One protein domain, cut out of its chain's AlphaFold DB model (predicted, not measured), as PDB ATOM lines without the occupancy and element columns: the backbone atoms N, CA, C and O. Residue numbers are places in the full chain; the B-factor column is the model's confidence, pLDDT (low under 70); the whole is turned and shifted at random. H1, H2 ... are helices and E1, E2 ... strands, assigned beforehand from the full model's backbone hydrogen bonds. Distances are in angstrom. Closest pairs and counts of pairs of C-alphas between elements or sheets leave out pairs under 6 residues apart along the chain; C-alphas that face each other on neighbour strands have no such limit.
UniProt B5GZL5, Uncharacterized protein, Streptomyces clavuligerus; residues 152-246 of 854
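What this domain is: This is residues 152 to 246 of the 854 residues of an uncharacterized protein of Streptomyces clavuligerus (UniProt B5GZL5). This domain has little regular structure: a small two-stranded antiparallel ribbon, E1 and E2, with the short helix H1 off to one side and a long unnamed stretch, residues 185 to 246, that runs out away from H1 and folds back to end on H1's side. Residues 160 to 166, of which 162 to 166 belong to H1, stick out. The printed part has 95 residues, ordered E1, H1, E2; the class is mixed, with 17 residues in named elements. It is only just compact, close to loose, with a radius of gyration of the C-alphas of 14.9 A and spans of 41 by 32 by 19 A.

Where its parts are: E1, residues 153 to 156, begins at C-alpha 153 (202.797, 163.656, 187.724) and is 10.3 A long. E2, residues 180 to 184, is 10.8 A long and ends at C-alpha 184 (206.188, 162.777, 191.602). H1 is residues 162 to 169, 10.1 A.

How they stand to each other: E1 and E2 are antiparallel at 176 degrees; C-alphas 154 and 183 face each other at 4.4 A, and N 155 and O 182 are within hydrogen-bond range at 2.8 A. A tight link joins E1 to H1, a short one H1 to E2. In H1, 3 of 4 O i to N i+4 pairs are within range. Residues 197 to 198 pair antiparallel with 208 to 209.

The domain as a whole: The C-alphas farthest apart, of Asp 212 and Gln 246, are 41.2 A apart. The printed part has no cut. Mean pLDDT of the printed part is 82.6; residues 238 to 239 are under 70.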
ATOM      1  N   GLU A 152     204.310 167.622 188.629       90.56
ATOM      2  CA  GLU A 152     203.097 167.165 189.341       90.56
ATOM      3  C   GLU A 152     202.472 165.853 188.808       90.56
ATOM      4  O   GLU A 152     201.257 165.657 188.886       90.56
ATOM      5  N   VAL A 153     203.288 164.922 188.296       93.06
ATOM      6  CA  VAL A 153     202.797 163.656 187.724       93.06
ATOM      7  C   VAL A 153     202.210 162.776 188.829       93.06
ATOM      8  O   VAL A 153     202.848 162.537 189.855       93.06
ATOM      9  N   ARG A 154     200.981 162.291 188.625       93.62
ATOM     10  CA  ARG A 154     200.188 161.526 189.601       93.62
ATOM     11  C   ARG A 154     199.583 160.296 188.929       93.62
ATOM     12  O   ARG A 154     199.046 160.406 187.832       93.62
ATOM     13  N   LEU A 155     199.611 159.161 189.620       92.44
ATOM     14  CA  LEU A 155     198.947 157.920 189.229       92.44
ATOM     15  C   LEU A 155     197.984 157.497 190.343       92.44
ATOM     16  O   LEU A 155     198.393 157.350 191.497       92.44
ATOM     17  N   TRP A 156     196.715 157.295 189.996       90.06
ATOM     18  CA  TRP A 156     195.638 156.920 190.916       90.06
ATOM     19  C   TRP A 156     195.127 155.509 190.607       90.06
ATOM     20  O   TRP A 156     195.197 155.064 189.465       90.06
ATOM     21  N   ARG A 157     194.602 154.818 191.623       84.19
ATOM     22  CA  ARG A 157     193.914 153.521 191.485       84.19
ATOM     23  C   ARG A 157     192.469 153.676 191.010       84.19
ATOM     24  O   ARG A 157     191.940 152.780 190.370       84.19
ATOM     25  N   THR A 158     191.847 154.803 191.346       80.69
ATOM     26  CA  THR A 158     190.467 155.146 191.006       80.69
ATOM     27  C   THR A 158     190.430 156.165 189.871       80.69
ATOM     28  O   THR A 158     191.254 157.084 189.812       80.69
ATOM     29  N   ALA A 159     189.454 156.021 188.970       80.75
ATOM     30  CA  ALA A 159     189.129 157.064 188.003       80.75
ATOM     31  C   ALA A 159     188.760 158.357 188.753       80.75
ATOM     32  O   ALA A 159     188.084 158.319 189.779       80.75
ATOM     33  N   ARG A 160     189.224 159.510 188.268       83.38
ATOM     34  CA  ARG A 160     188.945 160.814 188.890       83.38
ATOM     35  C   ARG A 160     187.784 161.474 188.159       83.38
ATOM     36  O   ARG A 160     187.783 161.488 186.931       83.38
ATOM     37  N   THR A 161     186.817 162.026 188.891       77.44
ATOM     38  CA  THR A 161     185.732 162.798 188.258       77.44
ATOM     39  C   THR A 161     186.289 164.090 187.637       77.44
ATOM     40  O   THR A 161     187.368 164.541 188.046       77.44
ATOM     41  N   PRO A 162     185.586 164.726 186.680       76.69
ATOM     42  CA  PRO A 162     186.002 166.015 186.133       76.69
ATOM     43  C   PRO A 162     186.261 167.057 187.232       76.69
ATOM     44  O   PRO A 162     187.292 167.720 187.222       76.69
ATOM     45  N   GLU A 163     185.397 167.135 188.242       74.94
ATOM     46  CA  GLU A 163     185.510 168.052 189.383       74.94
ATOM     47  C   GLU A 163     186.790 167.774 190.181       74.94
ATOM     48  O   GLU A 163     187.562 168.687 190.455       74.94
ATOM     49  N   GLN A 164     187.081 166.502 190.473       81.00
ATOM     50  CA  GLN A 164     188.300 166.094 191.177       81.00
ATOM     51  C   GLN A 164     189.586 166.379 190.383       81.00
ATOM     52  O   GLN A 164     190.645 166.619 190.979       81.00
ATOM     53  N   LEU A 165     189.520 166.336 189.048       83.06
ATOM     54  CA  LEU A 165     190.619 166.753 188.178       83.06
ATOM     55  C   LEU A 165     190.805 168.273 188.241       83.06
ATOM     56  O   LEU A 165     191.920 168.727 188.477       83.06
ATOM     57  N   LEU A 166     189.729 169.052 188.095       80.38
ATOM     58  CA  LEU A 166     189.749 170.520 188.119       80.38
ATOM     59  C   LEU A 166     190.246 171.078 189.460       80.38
ATOM     60  O   LEU A 166     191.176 171.887 189.486       80.38
ATOM     61  N   ASP A 167     189.707 170.575 190.573       80.88
ATOM     62  CA  ASP A 167     190.062 170.952 191.947       80.88
ATOM     63  C   ASP A 167     191.567 170.783 192.251       80.88
ATOM     64  O   ASP A 167     192.124 171.487 193.102       80.88
ATOM     65  N   SER A 168     192.234 169.860 191.546       85.88
ATOM     66  CA  SER A 168     193.654 169.531 191.719       85.88
ATOM     67  C   SER A 168     194.556 169.919 190.533       85.88
ATOM     68  O   SER A 168     195.769 169.714 190.606       85.88
ATOM     69  N   LEU A 169     194.007 170.512 189.464       84.25
ATOM     70  CA  LEU A 169     194.706 170.767 188.192       84.25
ATOM     71  C   LEU A 169     195.865 171.769 188.318       84.25
ATOM     72  O   LEU A 169     196.884 171.639 187.644       84.25
ATOM     73  N   PHE A 170     195.700 172.775 189.179       83.44
ATOM     74  CA  PHE A 170     196.647 173.883 189.363       83.44
ATOM     75  C   PHE A 170     197.187 173.983 190.799       83.44
ATOM     76  O   PHE A 170     197.772 174.995 191.182       83.44
ATOM     77  N   THR A 171     196.990 172.946 191.613       84.31
ATOM     78  CA  THR A 171     197.341 172.929 193.039       84.31
ATOM     79  C   THR A 171     198.112 171.657 193.383       84.31
ATOM     80  O   THR A 171     197.927 170.618 192.749       84.31
ATOM     81  N   ARG A 172     198.989 171.710 194.394       87.38
ATOM     82  CA  ARG A 172     199.611 170.501 194.968       87.38
ATOM     83  C   ARG A 172     198.603 169.748 195.835       87.38
ATOM     84  O   ARG A 172     197.837 170.382 196.560       87.38
ATOM     85  N   LEU A 173     198.639 168.413 195.811       86.62
ATOM     86  CA  LEU A 173     197.716 167.571 196.590       86.62
ATOM     87  C   LEU A 173     197.837 167.838 198.103       86.62
ATOM     88  O   LEU A 173     198.926 167.730 198.673       86.62
ATOM     89  N   LYS A 174     196.707 168.141 198.757       76.19
ATOM     90  CA  LYS A 174     196.624 168.562 200.169       76.19
ATOM     91  C   LYS A 174     196.196 167.428 201.115       76.19
ATOM     92  O   LYS A 174     195.440 167.662 202.045       76.19
ATOM     93  N   GLY A 175     196.696 166.210 200.917       70.00
ATOM     94  CA  GLY A 175     196.434 165.065 201.809       70.00
ATOM     95  C   GLY A 175     195.686 163.901 201.158       70.00
ATOM     96  O   GLY A 175     195.799 162.776 201.641       70.00
ATOM     97  N   ASP A 176     195.022 164.143 200.029       71.38
ATOM     98  CA  ASP A 176     194.362 163.166 199.161       71.38
ATOM     99  C   ASP A 176     195.389 162.098 198.698       71.38
ATOM    100  O   ASP A 176     196.132 162.309 197.738       71.38
ATOM    101  N   LYS A 177     195.507 160.973 199.426       78.38
ATOM    102  CA  LYS A 177     196.571 159.962 199.212       78.38
ATOM    103  C   LYS A 177     196.145 158.488 199.236       78.38
ATOM    104  O   LYS A 177     196.971 157.638 198.921       78.38
ATOM    105  N   GLN A 178     194.910 158.154 199.614       76.94
ATOM    106  CA  GLN A 178     194.500 156.752 199.839       76.94
ATOM    107  C   GLN A 178     194.522 155.903 198.549       76.94
ATOM    108  O   GLN A 178     195.012 154.771 198.550       76.94
ATOM    109  N   ASP A 179     194.089 156.487 197.430       82.75
ATOM    110  CA  ASP A 179     194.117 155.858 196.099       82.75
ATOM    111  C   ASP A 179     195.369 156.180 195.277       82.75
ATOM    112  O   ASP A 179     195.497 155.733 194.139       82.75
ATOM    113  N   LEU A 180     196.295 156.960 195.830       90.00
ATOM    114  CA  LEU A 180     197.462 157.456 195.113       90.00
ATOM    115  C   LEU A 180     198.518 156.341 195.021       90.00
ATOM    116  O   LEU A 180     199.111 155.943 196.026       90.00
ATOM    117  N   ILE A 181     198.732 155.816 193.815       91.50
ATOM    118  CA  ILE A 181     199.715 154.760 193.522       91.50
ATOM    119  C   ILE A 181     201.123 155.354 193.409       91.50
ATOM    120  O   ILE A 181     202.091 154.720 193.828       91.50
ATOM    121  N   GLY A 182     201.238 156.561 192.858       92.75
ATOM    122  CA  GLY A 182     202.495 157.291 192.728       92.75
ATOM    123  C   GLY A 182     202.245 158.781 192.521       92.75
ATOM    124  O   GLY A 182     201.238 159.174 191.931       92.75
ATOM    125  N   TYR A 183     203.130 159.622 193.045       94.31
ATOM    126  CA  TYR A 183     203.050 161.073 192.924       94.31
ATOM    127  C   TYR A 183     204.446 161.677 192.957       94.31
ATOM    128  O   TYR A 183     205.101 161.700 193.996       94.31
ATOM    129  N   TRP A 184     204.870 162.200 191.815       93.50
ATOM    130  CA  TRP A 184     206.188 162.777 191.602       93.50
ATOM    131  C   TRP A 184     206.022 164.288 191.380       93.50
ATOM    132  O   TRP A 184     205.723 164.725 190.268       93.50
ATOM    133  N   PRO A 185     206.164 165.115 192.435       90.56
ATOM    134  CA  PRO A 185     206.020 166.570 192.343       90.56
ATOM    135  C   PRO A 185     207.276 167.278 191.806       90.56
ATOM    136  O   PRO A 185     207.282 168.504 191.739       90.56
ATOM    137  N   PHE A 186     208.340 166.531 191.474       90.62
ATOM    138  CA  PHE A 186     209.644 167.051 191.027       90.62
ATOM    139  C   PHE A 186     210.178 168.155 191.962       90.62
ATOM    140  O   PHE A 186     210.556 169.249 191.552       90.62
ATOM    141  N   ASP A 187     210.157 167.867 193.267       87.38
ATOM    142  CA  ASP A 187     210.545 168.804 194.318       87.38
ATOM    143  C   ASP A 187     212.065 169.049 194.381       87.38
ATOM    144  O   ASP A 187     212.856 168.414 193.680       87.38
ATOM    145  N   SER A 188     212.506 169.957 195.255       82.38
ATOM    146  CA  SER A 188     213.928 170.292 195.414       82.38
ATOM    147  C   SER A 188     214.795 169.145 195.950       82.38
ATOM    148  O   SER A 188     216.007 169.186 195.764       82.38
ATOM    149  N   ALA A 189     214.220 168.110 196.576       83.75
ATOM    150  CA  ALA A 189     214.947 166.890 196.937       83.75
ATOM    151  C   ALA A 189     215.122 165.931 195.738       83.75
ATOM    152  O   ALA A 189     216.077 165.152 195.695       83.75
ATOM    153  N   SER A 190     214.222 166.013 194.758       87.56
ATOM    154  CA  SER A 190     214.229 165.243 193.509       87.56
ATOM    155  C   SER A 190     215.011 165.917 192.371       87.56
ATOM    156  O   SER A 190     215.302 165.271 191.372       87.56
ATOM    157  N   THR A 191     215.336 167.208 192.505       84.56
ATOM    158  CA  THR A 191     215.901 168.061 191.436       84.56
ATOM    159  C   THR A 191     217.247 168.699 191.806       84.56
ATOM    160  O   THR A 191     217.574 169.801 191.365       84.56
ATOM    161  N   THR A 192     218.073 168.009 192.600       84.50
ATOM    162  CA  THR A 192     219.499 168.363 192.730       84.50
ATOM    163  C   THR A 192     220.324 167.596 191.688       84.50
ATOM    164  O   THR A 192     219.944 166.479 191.338       84.50
ATOM    165  N   PRO A 193     221.489 168.105 191.238       80.69
ATOM    166  CA  PRO A 193     222.394 167.332 190.379       80.69
ATOM    167  C   PRO A 193     222.793 165.979 190.990       80.69
ATOM    168  O   PRO A 193     222.970 165.004 190.273       80.69
ATOM    169  N   THR A 194     222.865 165.908 192.323       83.94
ATOM    170  CA  THR A 194     223.196 164.707 193.109       83.94
ATOM    171  C   THR A 194     221.996 163.810 193.443       83.94
ATOM    172  O   THR A 194     222.148 162.860 194.205       83.94
ATOM    173  N   SER A 195     220.791 164.107 192.947       88.69
ATOM    174  CA  SER A 195     219.616 163.263 193.190       88.69
ATOM    175  C   SER A 195     219.709 161.997 192.330       88.69
ATOM    176  O   SER A 195     219.779 162.078 191.107       88.69
ATOM    177  N   GLU A 196     219.709 160.819 192.952       88.56
ATOM    178  CA  GLU A 196     219.733 159.524 192.241       88.56
ATOM    179  C   GLU A 196     218.346 159.140 191.688       88.56
ATOM    180  O   GLU A 196     218.251 158.449 190.683       88.56
ATOM    181  N   ALA A 197     217.265 159.634 192.305       90.69
ATOM    182  CA  ALA A 197     215.889 159.306 191.939       90.69
ATOM    183  C   ALA A 197     214.917 160.480 192.164       90.69
ATOM    184  O   ALA A 197     215.103 161.289 193.081       90.69
ATOM    185  N   VAL A 198     213.835 160.520 191.380       92.38
ATOM    186  CA  VAL A 198     212.656 161.358 191.639       92.38
ATOM    187  C   VAL A 198     211.815 160.702 192.729       92.38
ATOM    188  O   VAL A 198     211.421 159.536 192.621       92.38
ATOM    189  N   ARG A 199     211.526 161.445 193.798       92.62
ATOM    190  CA  ARG A 199     210.836 160.900 194.970       92.62
ATOM    191  C   ARG A 199     209.341 160.766 194.729       92.62
ATOM    192  O   ARG A 199     208.690 161.682 194.235       92.62
ATOM    193  N   ASP A 200     208.804 159.629 195.152       92.81
ATOM    194  CA  ASP A 200     207.365 159.415 195.271       92.81
ATOM    195  C   ASP A 200     206.861 159.967 196.611       92.81
ATOM    196  O   ASP A 200     207.367 159.614 197.676       92.81
ATOM    197  N   HIS A 201     205.855 160.834 196.537       91.25
ATOM    198  CA  HIS A 201     205.176 161.467 197.661       91.25
ATOM    199  C   HIS A 201     203.824 160.790 197.980       91.25
ATOM    200  O   HIS A 201     203.081 161.291 198.832       91.25
ATOM    201  N   SER A 202     203.490 159.665 197.333       91.19
ATOM    202  CA  SER A 202     202.384 158.777 197.717       91.19
ATOM    203  C   SER A 202     202.675 158.028 199.035       91.19
ATOM    204  O   SER A 202     203.582 158.385 199.788       91.19
ATOM    205  N   LEU A 203     201.873 157.008 199.354       88.25
ATOM    206  CA  LEU A 203     202.113 156.097 200.482       88.25
ATOM    207  C   LEU A 203     202.852 154.807 200.075       88.25
ATOM    208  O   LEU A 203     203.109 153.971 200.939       88.25
ATOM    209  N   ARG A 204     203.178 154.621 198.785       89.06
ATOM    210  CA  ARG A 204     203.783 153.383 198.256       89.06
ATOM    211  C   ARG A 204     205.308 153.427 198.128       89.06
ATOM    212  O   ARG A 204     205.934 152.379 198.230       89.06
ATOM    213  N   GLY A 205     205.911 154.605 197.962       89.25
ATOM    214  CA  GLY A 205     207.369 154.750 197.869       89.25
ATOM    215  C   GLY A 205     207.945 154.368 196.501       89.25
ATOM    216  O   GLY A 205     209.116 154.011 196.411       89.25
ATOM    217  N   ASN A 206     207.145 154.478 195.439       91.75
ATOM    218  CA  ASN A 206     207.483 154.133 194.054       91.75
ATOM    219  C   ASN A 206     208.430 155.173 193.418       91.75
ATOM    220  O   ASN A 206     208.063 155.896 192.494       91.75
ATOM    221  N   HIS A 207     209.634 155.327 193.969       92.44
ATOM    222  CA  HIS A 207     210.636 156.276 193.476       92.44
ATOM    223  C   HIS A 207     211.094 155.896 192.060       92.44
ATOM    224  O   HIS A 207     211.266 154.715 191.760       92.44
ATOM    225  N   LEU A 208     211.292 156.894 191.198       90.06
ATOM    226  CA  LEU A 208     211.741 156.691 189.819       90.06
ATOM    227  C   LEU A 208     213.236 156.974 189.718       90.06
ATOM    228  O   LEU A 208     213.674 158.070 190.057       90.06
ATOM    229  N   ASP A 209     213.998 155.996 189.242       88.00
ATOM    230  CA  ASP A 209     215.417 156.152 188.916       88.00
ATOM    231  C   ASP A 209     215.602 157.266 187.865       88.00
ATOM    232  O   ASP A 209     214.838 157.344 186.901       88.00
ATOM    233  N   LEU A 210     216.582 158.153 188.071       85.94
ATOM    234  CA  LEU A 210     216.932 159.212 187.114       85.94
ATOM    235  C   LEU A 210     217.916 158.741 186.033       85.94
ATOM    236  O   LEU A 210     218.197 159.503 185.108       85.94
ATOM    237  N   GLY A 211     218.428 157.514 186.140       77.06
ATOM    238  CA  GLY A 211     219.374 156.936 185.199       77.06
ATOM    239  C   GLY A 211     220.779 157.532 185.296       77.06
ATOM    240  O   GLY A 211     221.120 158.304 186.204       77.06
ATOM    241  N   ASP A 212     221.609 157.140 184.332       75.06
ATOM    242  CA  ASP A 212     222.982 157.605 184.193       75.06
ATOM    243  C   ASP A 212     223.057 159.032 183.621       75.06
ATOM    244  O   ASP A 212     222.100 159.550 183.046       75.06
ATOM    245  N   GLU A 213     224.225 159.666 183.736       72.00
ATOM    246  CA  GLU A 213     224.475 161.029 183.234       72.00
ATOM    247  C   GLU A 213     224.152 161.207 181.734       72.00
ATOM    248  O   GLU A 213     223.894 162.327 181.299       72.00
ATOM    249  N   THR A 214     224.141 160.128 180.938       72.56
ATOM    250  CA  THR A 214     223.827 160.169 179.500       72.56
ATOM    251  C   THR A 214     222.333 160.358 179.220       72.56
ATOM    252  O   THR A 214     221.978 161.053 178.270       72.56
ATOM    253  N   ASN A 215     221.459 159.742 180.026       72.31
ATOM    254  CA  ASN A 215     220.004 159.722 179.807       72.31
ATOM    255  C   ASN A 215     219.217 160.567 180.830       72.31
ATOM    256  O   ASN A 215     218.003 160.728 180.700       72.31
ATOM    257  N   ARG A 216     219.906 161.117 181.836       81.38
ATOM    258  CA  ARG A 216     219.358 161.954 182.911       81.38
ATOM    259  C   ARG A 216     218.533 163.142 182.382       81.38
ATOM    260  O   ARG A 216     219.085 164.008 181.698       81.38
ATOM    261  N   PRO A 217     217.241 163.264 182.750       83.94
ATOM    262  CA  PRO A 217     216.417 164.412 182.380       83.94
ATOM    263  C   PRO A 217     216.990 165.749 182.870       83.94
ATOM    264  O   PRO A 217     217.404 165.887 184.024       83.94
ATOM    265  N   ALA A 218     216.964 166.766 182.006       85.75
ATOM    266  CA  ALA A 218     217.448 168.101 182.342       85.75
ATOM    267  C   ALA A 218     216.525 168.802 183.356       85.75
ATOM    268  O   ALA A 218     215.334 169.003 183.106       85.75
ATOM    269  N   ILE A 219     217.091 169.235 184.484       87.25
ATOM    270  CA  ILE A 219     216.378 170.017 185.502       87.25
ATOM    271  C   ILE A 219     216.162 171.443 184.976       87.25
ATOM    272  O   ILE A 219     217.118 172.185 184.745       87.25
ATOM    273  N   VAL A 220     214.898 171.839 184.809       85.94
ATOM    274  CA  VAL A 220     214.486 173.164 184.318       85.94
ATOM    275  C   VAL A 220     213.596 173.881 185.330       85.94
ATOM    276  O   VAL A 220     212.932 173.253 186.154       85.94
ATOM    277  N   LEU A 221     213.553 175.216 185.270       79.81
ATOM    278  CA  LEU A 221     212.609 175.995 186.071       79.81
ATOM    279  C   LEU A 221     211.177 175.758 185.568       79.81
ATOM    280  O   LEU A 221     210.895 175.960 184.385       79.81
ATOM    281  N   SER A 222     210.273 175.388 186.480       78.38
ATOM    282  CA  SER A 222     208.842 175.252 186.193       78.38
ATOM    283  C   SER A 222     208.260 176.512 185.538       78.38
ATOM    284  O   SER A 222     208.538 177.646 185.935       78.38
ATOM    285  N   THR A 223     207.390 176.288 184.552       75.50
ATOM    286  CA  THR A 223     206.488 177.311 183.995       75.50
ATOM    287  C   THR A 223     205.010 176.940 184.155       75.50
ATOM    288  O   THR A 223     204.136 177.663 183.661       75.50
ATOM    289  N   ALA A 224     204.711 175.842 184.857       78.12
ATOM    290  CA  ALA A 224     203.345 175.420 185.129       78.12
ATOM    291  C   ALA A 224     202.666 176.390 186.118       78.12
ATOM    292  O   ALA A 224     203.322 176.956 186.994       78.12
ATOM    293  N   PRO A 225     201.343 176.596 186.025       76.56
ATOM    294  CA  PRO A 225     200.598 177.456 186.945       76.56
ATOM    295  C   PRO A 225     200.287 176.781 188.293       76.56
ATOM    296  O   PRO A 225     199.215 176.997 188.852       76.56
ATOM    297  N   VAL A 226     201.204 175.961 188.820       80.31
ATOM    298  CA  VAL A 226     201.045 175.326 190.134       80.31
ATOM    299  C   VAL A 226     201.135 176.411 191.208       80.31
ATOM    300  O   VAL A 226     202.164 177.068 191.368       80.31
ATOM    301  N   SER A 227     200.043 176.614 191.938       76.31
ATOM    302  CA  SER A 227     199.900 177.681 192.925       76.31
ATOM    303  C   SER A 227     199.446 177.128 194.277       76.31
ATOM    304  O   SER A 227     198.886 176.036 194.398       76.31
ATOM    305  N   THR A 228     199.705 177.901 195.333       80.25
ATOM    306  CA  THR A 228     199.092 177.684 196.650       80.25
ATOM    307  C   THR A 228     197.631 178.132 196.675       80.25
ATOM    308  O   THR A 228     196.904 177.770 197.595       80.25
ATOM    309  N   ASP A 229     197.204 178.909 195.681       83.75
ATOM    310  CA  ASP A 229     195.855 179.448 195.507       83.75
ATOM    311  C   ASP A 229     195.359 179.165 194.067       83.75
ATOM    312  O   ASP A 229     195.902 178.284 193.401       83.75
ATOM    313  N   THR A 230     194.342 179.859 193.551       79.81
ATOM    314  CA  THR A 230     193.955 179.745 192.131       79.81
ATOM    315  C   THR A 230     195.080 180.204 191.186       79.81
ATOM    316  O   THR A 230     195.863 181.098 191.516       79.81
ATOM    317  N   ALA A 231     195.144 179.639 189.974       79.38
ATOM    318  CA  ALA A 231     196.143 179.962 188.944       79.38
ATOM    319  C   ALA A 231     196.159 181.447 188.518       79.38
ATOM    320  O   ALA A 231     197.168 181.939 188.006       79.38
ATOM    321  N   ALA A 232     195.056 182.171 188.741       78.81
ATOM    322  CA  ALA A 232     194.968 183.611 188.503       78.81
ATOM    323  C   ALA A 232     195.678 184.456 189.583       78.81
ATOM    324  O   ALA A 232     196.074 185.592 189.307       78.81
ATOM    325  N   VAL A 233     195.866 183.919 190.797       81.94
ATOM    326  CA  VAL A 233     196.403 184.627 191.971       81.94
ATOM    327  C   VAL A 233     197.908 184.395 192.107       81.94
ATOM    328  O   VAL A 233     198.381 183.282 192.329       81.94
ATOM    329  N   ARG A 234     198.679 185.486 192.017       82.75
ATOM    330  CA  ARG A 234     200.142 185.467 192.135       82.75
ATOM    331  C   ARG A 234     200.590 185.622 193.587       82.75
ATOM    332  O   ARG A 234     200.340 186.659 194.200       82.75
ATOM    333  N   SER A 235     201.364 184.665 194.102       78.88
ATOM    334  CA  SER A 235     202.066 184.833 195.384       78.88
ATOM    335  C   SER A 235     203.067 185.994 195.321       78.88
ATOM    336  O   SER A 235     204.009 185.974 194.524       78.88
ATOM    337  N   ALA A 236     202.895 186.987 196.197       76.00
ATOM    338  CA  ALA A 236     203.770 188.157 196.284       76.00
ATOM    339  C   ALA A 236     205.188 187.841 196.805       76.00
ATOM    340  O   ALA A 236     206.099 188.637 196.594       76.00
ATOM    341  N   LEU A 237     205.377 186.697 197.476       71.31
ATOM    342  CA  LEU A 237     206.648 186.316 198.108       71.31
ATOM    343  C   LEU A 237     207.579 185.518 197.183       71.31
ATOM    344  O   LEU A 237     208.793 185.614 197.329       71.31
ATOM    345  N   ALA A 238     207.027 184.719 196.263       61.41
ATOM    346  CA  ALA A 238     207.809 183.773 195.453       61.41
ATOM    347  C   ALA A 238     207.268 183.525 194.028       61.41
ATOM    348  O   ALA A 238     207.859 182.758 193.274       61.41
ATOM    349  N   GLY A 239     206.147 184.137 193.629       64.81
ATOM    350  CA  GLY A 239     205.501 183.822 192.353       64.81
ATOM    351  C   GLY A 239     206.258 184.363 191.137       64.81
ATOM    352  O   GLY A 239     206.242 185.573 190.883       64.81
ATOM    353  N   VAL A 240     206.834 183.481 190.318       71.25
ATOM    354  CA  VAL A 240     207.209 183.790 188.924       71.25
ATOM    355  C   VAL A 240     205.940 184.184 188.156       71.25
ATOM    356  O   VAL A 240     204.886 183.580 188.348       71.25
ATOM    357  N   ARG A 241     205.981 185.215 187.298       74.06
ATOM    358  CA  ARG A 241     204.783 185.632 186.546       74.06
ATOM    359  C   ARG A 241     204.513 184.672 185.380       74.06
ATOM    360  O   ARG A 241     204.964 184.907 184.265       74.06
ATOM    361  N   THR A 242     203.724 183.630 185.631       73.25
ATOM    362  CA  THR A 242     203.110 182.801 184.579       73.25
ATOM    363  C   THR A 242     202.105 183.607 183.738       73.25
ATOM    364  O   THR A 242     201.626 184.662 184.169       73.25
ATOM    365  N   ARG A 243     201.728 183.073 182.566       71.44
ATOM    366  CA  ARG A 243     200.669 183.624 181.692       71.44
ATOM    367  C   ARG A 243     199.250 183.563 182.282       71.44
ATOM    368  O   ARG A 243     198.339 184.128 181.695       71.44
ATOM    369  N   PHE A 244     199.061 182.833 183.381       73.75
ATOM    370  CA  PHE A 244     197.748 182.565 183.973       73.75
ATOM    371  C   PHE A 244     197.342 183.650 184.985       73.75
ATOM    372  O   PHE A 244     196.155 183.869 185.203       73.75
ATOM    373  N   HIS A 245     198.315 184.382 185.542       81.50
ATOM    374  CA  HIS A 245     198.068 185.471 186.483       81.50
ATOM    375  C   HIS A 245     197.351 186.663 185.839       81.50
ATOM    376  O   HIS A 245     197.853 187.267 184.884       81.50
ATOM    377  N   GLN A 246     196.226 187.053 186.434       75.75
ATOM    378  CA  GLN A 246     195.384 188.154 185.970       75.75
ATOM    379  C   GLN A 246     195.735 189.470 186.689       75.75
ATOM    380  O   GLN A 246     196.388 189.480 187.735       75.75
TER     381      GLN A 246